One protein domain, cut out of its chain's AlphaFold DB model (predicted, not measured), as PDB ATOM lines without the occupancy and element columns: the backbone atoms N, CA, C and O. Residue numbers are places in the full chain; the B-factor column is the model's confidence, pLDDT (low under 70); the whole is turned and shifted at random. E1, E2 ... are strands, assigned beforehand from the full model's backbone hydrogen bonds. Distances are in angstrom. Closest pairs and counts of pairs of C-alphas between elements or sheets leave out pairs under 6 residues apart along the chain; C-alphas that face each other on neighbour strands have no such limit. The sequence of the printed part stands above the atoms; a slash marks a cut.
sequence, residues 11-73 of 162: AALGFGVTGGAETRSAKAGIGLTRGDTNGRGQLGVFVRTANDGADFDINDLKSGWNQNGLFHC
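AT A GLANCE: This is residues 11 to 73 of the 162 residues of an uncharacterized protein of Mesorhizobium amorphae CCBAU 01583 (UniProt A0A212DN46). One curved antiparallel sheet of five strands is wound as a meander, each strand the antiparallel neighbour of the one before, and the long link of residues 48 to 60 loops over one face. The 63 printed residues hold E1 to E5 in order along the chain and across the sheet, all strand. It is elongated, 42 by 24 by 15 A, and only just compact, close to loose, with a radius of gyration of the C-alphas of 12.8 A.

HOW THE PARTS SIT: Start at E2, residues 25 to 34, which bends by 83 degrees at residue 28. E1, residues 11 to 17, forms a hairpin with it; find N 13 and O 30, 2.8 A apart. E3, residues 41 to 47, forms the next, with N 31 and O 44 at 2.9 A. E4, residues 61 to 65, pairs with E3 through N 45 and O 63, 2.8 A, also a hairpin. E5, residues 71 to 73, closes the last hairpin with N 72 and O 64, 2.9 A. E1 and E5 are the edge strands and stay apart.

IN THESE COORDINATES: Find C-alpha 11 at (129.226, 157.915, 84.142), where E1 begins its 18.9 A. E2 spans 21.8 A and E3 18.1 A. E5 ends at C-alpha 73, (116.731, 163.518, 97.653).

THE WHOLE: The C-alphas of Gly 20 and Asn 68, the two farthest apart, are 42.3 A apart. The printed part has no cut. Look for pLDDT under 70 at residues 17 to 19, 21 to 25 and 39.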
ATOM      1  N   ALA A  11     129.547 158.704  85.320       77.94
ATOM      2  CA  ALA A  11     129.226 157.915  84.142       77.94
ATOM      3  C   ALA A  11     127.713 157.949  83.907       77.94
ATOM      4  O   ALA A  11     126.985 157.217  84.572       77.94
ATOM      5  N   ALA A  12     127.208 158.782  83.000       77.75
ATOM      6  CA  ALA A  12     125.765 158.927  82.808       77.75
ATOM      7  C   ALA A  12     125.340 158.781  81.347       77.75
ATOM      8  O   ALA A  12     126.019 159.228  80.426       77.75
ATOM      9  N   LEU A  13     124.171 158.174  81.155       83.75
ATOM     10  CA  LEU A  13     123.436 158.209  79.903       83.75
ATOM     11  C   LEU A  13     122.616 159.495  79.877       83.75
ATOM     12  O   LEU A  13     121.655 159.641  80.634       83.75
ATOM     13  N   GLY A  14     123.025 160.430  79.026       81.44
ATOM     14  CA  GLY A  14     122.355 161.709  78.858       81.44
ATOM     15  C   GLY A  14     121.270 161.681  77.794       81.44
ATOM     16  O   GLY A  14     121.432 161.083  76.732       81.44
ATOM     17  N   PHE A  15     120.193 162.409  78.052       81.94
ATOM     18  CA  PHE A  15     119.312 162.914  77.017       81.94
ATOM     19  C   PHE A  15     119.693 164.362  76.707       81.94
ATOM     20  O   PHE A  15     119.799 165.214  77.594       81.94
ATOM     21  N   GLY A  16     119.946 164.632  75.431       76.94
ATOM     22  CA  GLY A  16     120.286 165.957  74.931       76.94
ATOM     23  C   GLY A  16     119.259 166.432  73.915       76.94
ATOM     24  O   GLY A  16     118.586 165.633  73.269       76.94
ATOM     25  N   VAL A  17     119.177 167.746  73.755       69.81
ATOM     26  CA  VAL A  17     118.469 168.395  72.647       69.81
ATOM     27  C   VAL A  17     119.498 169.022  71.714       69.81
ATOM     28  O   VAL A  17     120.587 169.419  72.128       69.81
ATOM     29  N   THR A  18     119.197 169.041  70.417       65.25
ATOM     30  CA  THR A  18     120.013 169.723  69.408       65.25
ATOM     31  C   THR A  18     119.075 170.536  68.521       65.25
ATOM     32  O   THR A  18     118.391 169.969  67.673       65.25
ATOM     33  N   GLY A  19     119.020 171.852  68.741       62.84
ATOM     34  CA  GLY A  19     118.214 172.779  67.945       62.84
ATOM     35  C   GLY A  19     118.277 174.224  68.463       62.84
ATOM     36  O   GLY A  19     118.419 174.459  69.655       62.84
ATOM     37  N   GLY A  20     118.175 175.209  67.565       70.00
ATOM     38  CA  GLY A  20     118.095 176.631  67.935       70.00
ATOM     39  C   GLY A  20     119.378 177.220  68.545       70.00
ATOM     40  O   GLY A  20     120.476 176.951  68.066       70.00
ATOM     41  N   ALA A  21     119.231 178.062  69.578       64.38
ATOM     42  CA  ALA A  21     120.331 178.737  70.290       64.38
ATOM     43  C   ALA A  21     121.006 177.863  71.374       64.38
ATOM     44  O   ALA A  21     121.828 178.344  72.157       64.38
ATOM     45  N   GLU A  22     120.638 176.587  71.465       65.06
ATOM     46  CA  GLU A  22     121.102 175.671  72.502       65.06
ATOM     47  C   GLU A  22     122.383 174.968  72.046       65.06
ATOM     48  O   GLU A  22     122.453 174.393  70.957       65.06
ATOM     49  N   THR A  23     123.423 174.999  72.884       65.56
ATOM     50  CA  THR A  23     124.639 174.222  72.607       65.56
ATOM     51  C   THR A  23     124.309 172.741  72.763       65.56
ATOM     52  O   THR A  23     123.553 172.371  73.665       65.56
ATOM     53  N   ARG A  24     124.869 171.882  71.900       67.12
ATOM     54  CA  ARG A  24     124.745 170.419  72.018       67.12
ATOM     55  C   ARG A  24     125.214 169.991  73.409       67.12
ATOM     56  O   ARG A  24     126.410 169.995  73.673       67.12
ATOM     57  N   SER A  25     124.268 169.668  74.282       68.56
ATOM     58  CA  SER A  25     124.517 169.499  75.712       68.56
ATOM     59  C   SER A  25     123.603 168.428  76.287       68.56
ATOM     60  O   SER A  25     122.448 168.286  75.870       68.56
ATOM     61  N   ALA A  26     124.125 167.655  77.236       74.69
ATOM     62  CA  ALA A  26     123.301 166.750  78.017       74.69
ATOM     63  C   ALA A  26     122.446 167.584  78.983       74.69
ATOM     64  O   ALA A  26     122.966 168.468  79.660       74.69
ATOM     65  N   LYS A  27     121.129 167.357  79.015       83.44
ATOM     66  CA  LYS A  27     120.197 168.161  79.829       83.44
ATOM     67  C   LYS A  27     119.759 167.436  81.089       83.44
ATOM     68  O   LYS A  27     119.650 168.041  82.151       83.44
ATOM     69  N   ALA A  28     119.565 166.131  80.996       90.00
ATOM     70  CA  ALA A  28     119.474 165.276  82.162       90.00
ATOM     71  C   ALA A  28     119.811 163.833  81.775       90.00
ATOM     72  O   ALA A  28     120.114 163.544  80.615       90.00
ATOM     73  N   GLY A  29     119.869 162.943  82.753       90.50
ATOM     74  CA  GLY A  29     120.353 161.594  82.523       90.50
ATOM     75  C   GLY A  29     120.219 160.687  83.727       90.50
ATOM     76  O   GLY A  29     119.830 161.108  84.817       90.50
ATOM     77  N   ILE A  30     120.561 159.424  83.509       91.56
ATOM     78  CA  ILE A  30     120.672 158.410  84.557       91.56
ATOM     79  C   ILE A  30     122.094 157.870  84.507       91.56
ATOM     80  O   ILE A  30     122.606 157.572  83.426       91.56
ATOM     81  N   GLY A  31     122.746 157.758  85.656       90.00
ATOM     82  CA  GLY A  31     124.159 157.414  85.688       90.00
ATOM     83  C   GLY A  31     124.678 156.944  87.030       90.00
ATOM     84  O   GLY A  31     123.939 156.818  88.000       90.00
ATOM     85  N   LEU A  32     125.978 156.695  87.065       88.38
ATOM     86  CA  LEU A  32     126.731 156.259  88.223       88.38
ATOM     87  C   LEU A  32     127.760 157.327  88.597       88.38
ATOM     88  O   LEU A  32     128.539 157.753  87.747       88.38
ATOM     89  N   THR A  33     127.822 157.712  89.866       87.81
ATOM     90  CA  THR A  33     128.979 158.421  90.432       87.81
ATOM     91  C   THR A  33     129.835 157.416  91.184       87.81
ATOM     92  O   THR A  33     129.393 156.878  92.196       87.81
ATOM     93  N   ARG A  34     131.055 157.161  90.714       83.94
ATOM     94  CA  ARG A  34     132.040 156.270  91.335       83.94
ATOM     95  C   ARG A  34     132.518 156.863  92.663       83.94
ATOM     96  O   ARG A  34     133.003 157.988  92.698       83.94
ATOM     97  N   GLY A  35     132.396 156.087  93.737       73.06
ATOM     98  CA  GLY A  35     132.951 156.408  95.057       73.06
ATOM     99  C   GLY A  35     134.234 155.633  95.369       73.06
ATOM    100  O   GLY A  35     135.072 156.119  96.120       73.06
ATOM    101  N   ASP A  36     134.412 154.465  94.740       73.31
ATOM    102  CA  ASP A  36     135.531 153.557  94.994       73.31
ATOM    103  C   ASP A  36     136.443 153.414  93.764       73.31
ATOM    104  O   ASP A  36     136.004 153.490  92.608       73.31
ATOM    105  N   THR A  37     137.709 153.060  94.005       72.94
ATOM    106  CA  THR A  37     138.702 152.754  92.958       72.94
ATOM    107  C   THR A  37     138.219 151.654  92.001       72.94
ATOM    108  O   THR A  37     138.451 151.736  90.797       72.94
ATOM    109  N   ASN A  38     137.432 150.693  92.503       71.12
ATOM    110  CA  ASN A  38     136.870 149.579  91.726       71.12
ATOM    111  C   ASN A  38     135.615 149.950  90.910       71.12
ATOM    112  O   ASN A  38     134.938 149.069  90.391       71.12
ATOM    113  N   GLY A  39     135.256 151.235  90.827       68.12
ATOM    114  CA  GLY A  39     134.154 151.709  89.983       68.12
ATOM    115  C   GLY A  39     132.750 151.522  90.548       68.12
ATOM    116  O   GLY A  39     131.778 151.858  89.876       68.12
ATOM    117  N   ARG A  40     132.635 151.064  91.797       79.75
ATOM    118  CA  ARG A  40     131.371 151.082  92.540       79.75
ATOM    119  C   ARG A  40     131.033 152.495  92.995       79.75
ATOM    120  O   ARG A  40     131.920 153.329  93.189       79.75
ATOM    121  N   GLY A  41     129.746 152.751  93.192       85.25
ATOM    122  CA  GLY A  41     129.292 154.062  93.609       85.25
ATOM    123  C   GLY A  41     127.779 154.194  93.647       85.25
ATOM    124  O   GLY A  41     127.072 153.245  93.972       85.25
ATOM    125  N   GLN A  42     127.296 155.391  93.356       90.81
ATOM    126  CA  GLN A  42     125.903 155.773  93.504       90.81
ATOM    127  C   GLN A  42     125.187 155.773  92.153       90.81
ATOM    128  O   GLN A  42     125.639 156.455  91.239       90.81
ATOM    129  N   LEU A  43     124.047 155.085  92.047       92.69
ATOM    130  CA  LEU A  43     123.117 155.252  90.924       92.69
ATOM    131  C   LEU A  43     122.309 156.530  91.137       92.69
ATOM    132  O   LEU A  43     121.729 156.706  92.207       92.69
ATOM    133  N   GLY A  44     122.242 157.406  90.140       94.19
ATOM    134  CA  GLY A  44     121.602 158.707  90.272       94.19
ATOM    135  C   GLY A  44     120.881 159.205  89.028       94.19
ATOM    136  O   GLY A  44     121.145 158.773  87.904       94.19
ATOM    137  N   VAL A  45     119.971 160.143  89.272       94.94
ATOM    138  CA  VAL A  45     119.332 160.993  88.268       94.94
ATOM    139  C   VAL A  45     120.064 162.328  88.251       94.94
ATOM    140  O   VAL A  45     120.216 162.975  89.292       94.94
ATOM    141  N   PHE A  46     120.498 162.740  87.067       93.38
ATOM    142  CA  PHE A  46     121.272 163.953  86.839       93.38
ATOM    143  C   PHE A  46     120.423 164.957  86.072       93.38
ATOM    144  O   PHE A  46     119.734 164.576  85.130       93.38
ATOM    145  N   VAL A  47     120.486 166.226  86.462       92.38
ATOM    146  CA  VAL A  47     119.868 167.357  85.769       92.38
ATOM    147  C   VAL A  47     120.882 168.478  85.669       92.38
ATOM    148  O   VAL A  47     121.328 169.003  86.691       92.38
ATOM    149  N   ARG A  48     121.207 168.853  84.432       88.00
ATOM    150  CA  ARG A  48     122.188 169.883  84.117       88.00
ATOM    151  C   ARG A  48     121.487 171.197  83.815       88.00
ATOM    152  O   ARG A  48     120.639 171.280  82.928       88.00
ATOM    153  N   THR A  49     121.853 172.234  84.558       87.12
ATOM    154  CA  THR A  49     121.302 173.589  84.389       87.12
ATOM    155  C   THR A  49     122.185 174.476  83.514       87.12
ATOM    156  O   THR A  49     121.733 175.522  83.054       87.12
ATOM    157  N   ALA A  50     123.438 174.078  83.275       85.88
ATOM    158  CA  ALA A  50     124.346 174.785  82.384       85.88
ATOM    159  C   ALA A  50     123.976 174.562  80.905       85.88
ATOM    160  O   ALA A  50     123.532 173.484  80.500       85.88
ATOM    161  N   ASN A  51     124.166 175.594  80.081       85.69
ATOM    162  CA  ASN A  51     124.038 175.507  78.625       85.69
ATOM    163  C   ASN A  51     125.431 175.481  77.984       85.69
ATOM    164  O   ASN A  51     125.867 176.466  77.394       85.69
ATOM    165  N   ASP A  52     126.138 174.368  78.153       84.75
ATOM    166  CA  ASP A  52     127.515 174.167  77.700       84.75
ATOM    167  C   ASP A  52     127.718 172.764  77.106       84.75
ATOM    168  O   ASP A  52     126.861 171.898  77.222       84.75
ATOM    169  N   GLY A  53     128.845 172.524  76.437       80.25
ATOM    170  CA  GLY A  53     129.155 171.216  75.840       80.25
ATOM    171  C   GLY A  53     129.788 170.203  76.799       80.25
ATOM    172  O   GLY A  53     130.399 169.252  76.319       80.25
ATOM    173  N   ALA A  54     129.737 170.432  78.114       83.81
ATOM    174  CA  ALA A  54     130.417 169.587  79.091       83.81
ATOM    175  C   ALA A  54     129.556 168.389  79.531       83.81
ATOM    176  O   ALA A  54     128.324 168.425  79.479       83.81
ATOM    177  N   ASP A  55     130.234 167.325  79.961       83.19
ATOM    178  CA  ASP A  55     129.606 166.111  80.487       83.19
ATOM    179  C   ASP A  55     129.037 166.332  81.898       83.19
ATOM    180  O   ASP A  55     129.393 167.290  82.591       83.19
ATOM    181  N   PHE A  56     128.168 165.415  82.339       87.38
ATOM    182  CA  PHE A  56     127.638 165.438  83.702       87.38
ATOM    183  C   PHE A  56     128.741 165.340  84.750       87.38
ATOM    184  O   PHE A  56     129.639 164.499  84.658       87.38
ATOM    185  N   ASP A  57     128.600 166.129  85.809       87.12
ATOM    186  CA  ASP A  57     129.432 166.034  87.001       87.12
ATOM    187  C   ASP A  57     128.591 165.745  88.258       87.12
ATOM    188  O   ASP A  57     127.408 165.403  88.193       87.12
ATOM    189  N   ILE A  58     129.220 165.815  89.431       86.00
ATOM    190  CA  ILE A  58     128.542 165.562  90.707       86.00
ATOM    191  C   ILE A  58     127.529 166.653  91.092       86.00
ATOM    192  O   ILE A  58     126.594 166.378  91.839       86.00
ATOM    193  N   ASN A  59     127.673 167.875  90.582       89.19
ATOM    194  CA  ASN A  59     126.765 168.986  90.869       89.19
ATOM    195  C   ASN A  59     125.418 168.819  90.141       89.19
ATOM    196  O   ASN A  59     124.386 169.347  90.580       89.19
ATOM    197  N   ASP A  60     125.408 168.046  89.054       91.19
ATOM    198  CA  ASP A  60     124.201 167.723  88.297       91.19
ATOM    199  C   ASP A  60     123.333 166.653  88.978       91.19
ATOM    200  O   ASP A  60     122.147 166.544  88.674       91.19
ATOM    201  N   LEU A  61     123.864 165.874  89.922       93.12
ATOM    202  CA  LEU A  61     123.119 164.828  90.628       93.12
ATOM    203  C   LEU A  61     121.978 165.416  91.479       93.12
ATOM    204  O   LEU A  61     122.227 166.237  92.361       93.12
ATOM    205  N   LYS A  62     120.734 164.955  91.278       93.94
ATOM    206  CA  LYS A  62     119.542 165.433  92.018       93.94
ATOM    207  C   LYS A  62     118.863 164.383  92.898       93.94
ATOM    208  O   LYS A  62     118.132 164.736  93.815       93.94
ATOM    209  N   SER A  63     119.067 163.096  92.652       95.56
ATOM    210  CA  SER A  63     118.587 162.026  93.542       95.56
ATOM    211  C   SER A  63     119.222 160.698  93.166       95.56
ATOM    212  O   SER A  63     119.781 160.573  92.075       95.56
ATOM    213  N   GLY A  64     119.124 159.694  94.035       95.19
ATOM    214  CA  GLY A  64     119.628 158.364  93.712       95.19
ATOM    215  C   GLY A  64     119.739 157.409  94.892       95.19
ATOM    216  O   GLY A  64     119.344 157.736  96.009       95.19
ATOM    217  N   TRP A  65     120.338 156.246  94.646       95.12
ATOM    218  CA  TRP A  65     120.660 155.233  95.652       95.12
ATOM    219  C   TRP A  65     122.167 155.133  95.844       95.12
ATOM    220  O   TRP A  65     122.916 154.963  94.879       95.12
ATOM    221  N   ASN A  66     122.613 155.228  97.095       91.56
ATOM    222  CA  ASN A  66     124.023 155.051  97.436       91.56
ATOM    223  C   ASN A  66     124.415 153.567  97.541       91.56
ATOM    224  O   ASN A  66     123.581 152.674  97.405       91.56
ATOM    225  N   GLN A  67     125.695 153.304  97.826       89.94
ATOM    226  CA  GLN A  67     126.223 151.939  97.976       89.94
ATOM    227  C   GLN A  67     125.528 151.137  99.093       89.94
ATOM    228  O   GLN A  67     125.511 149.911  99.048       89.94
ATOM    229  N   ASN A  68     124.908 151.822 100.058       91.50
ATOM    230  CA  ASN A  68     124.150 151.206 101.146       91.50
ATOM    231  C   ASN A  68     122.671 150.975 100.777       91.50
ATOM    232  O   ASN A  68     121.888 150.574 101.632       91.50
ATOM    233  N   GLY A  69     122.263 151.269  99.538       92.50
ATOM    234  CA  GLY A  69     120.877 151.161  99.075       92.50
ATOM    235  C   GLY A  69     119.949 152.261  99.595       92.50
ATOM    236  O   GLY A  69     118.740 152.189  99.388       92.50
ATOM    237  N   LEU A  70     120.484 153.291 100.258       94.31
ATOM    238  CA  LEU A  70     119.685 154.394 100.782       94.31
ATOM    239  C   LEU A  70     119.348 155.363  99.651       94.31
ATOM    240  O   LEU A  70     120.247 155.906  98.998       94.31
ATOM    241  N   PHE A  71     118.052 155.587  99.444       94.75
ATOM    242  CA  PHE A  71     117.577 156.638  98.558       94.75
ATOM    243  C   PHE A  71     117.805 158.006  99.205       94.75
ATOM    244  O   PHE A  71     117.494 158.198 100.381       94.75
ATOM    245  N   HIS A  72     118.313 158.965  98.439       92.50
ATOM    246  CA  HIS A  72     118.422 160.355  98.868       92.50
ATOM    247  C   HIS A  72     117.747 161.287  97.863       92.50
ATOM    248  O   HIS A  72     117.822 161.096  96.646       92.50
ATOM    249  N   CYS A  73     117.137 162.336  98.405       92.69
ATOM    250  CA  CYS A  73     116.731 163.518  97.653       92.69
ATOM    251  C   CYS A  73     117.867 164.554  97.655       92.69
ATOM    252  O   CYS A  73     118.773 164.489  98.490       92.69
TER     253      CYS A  73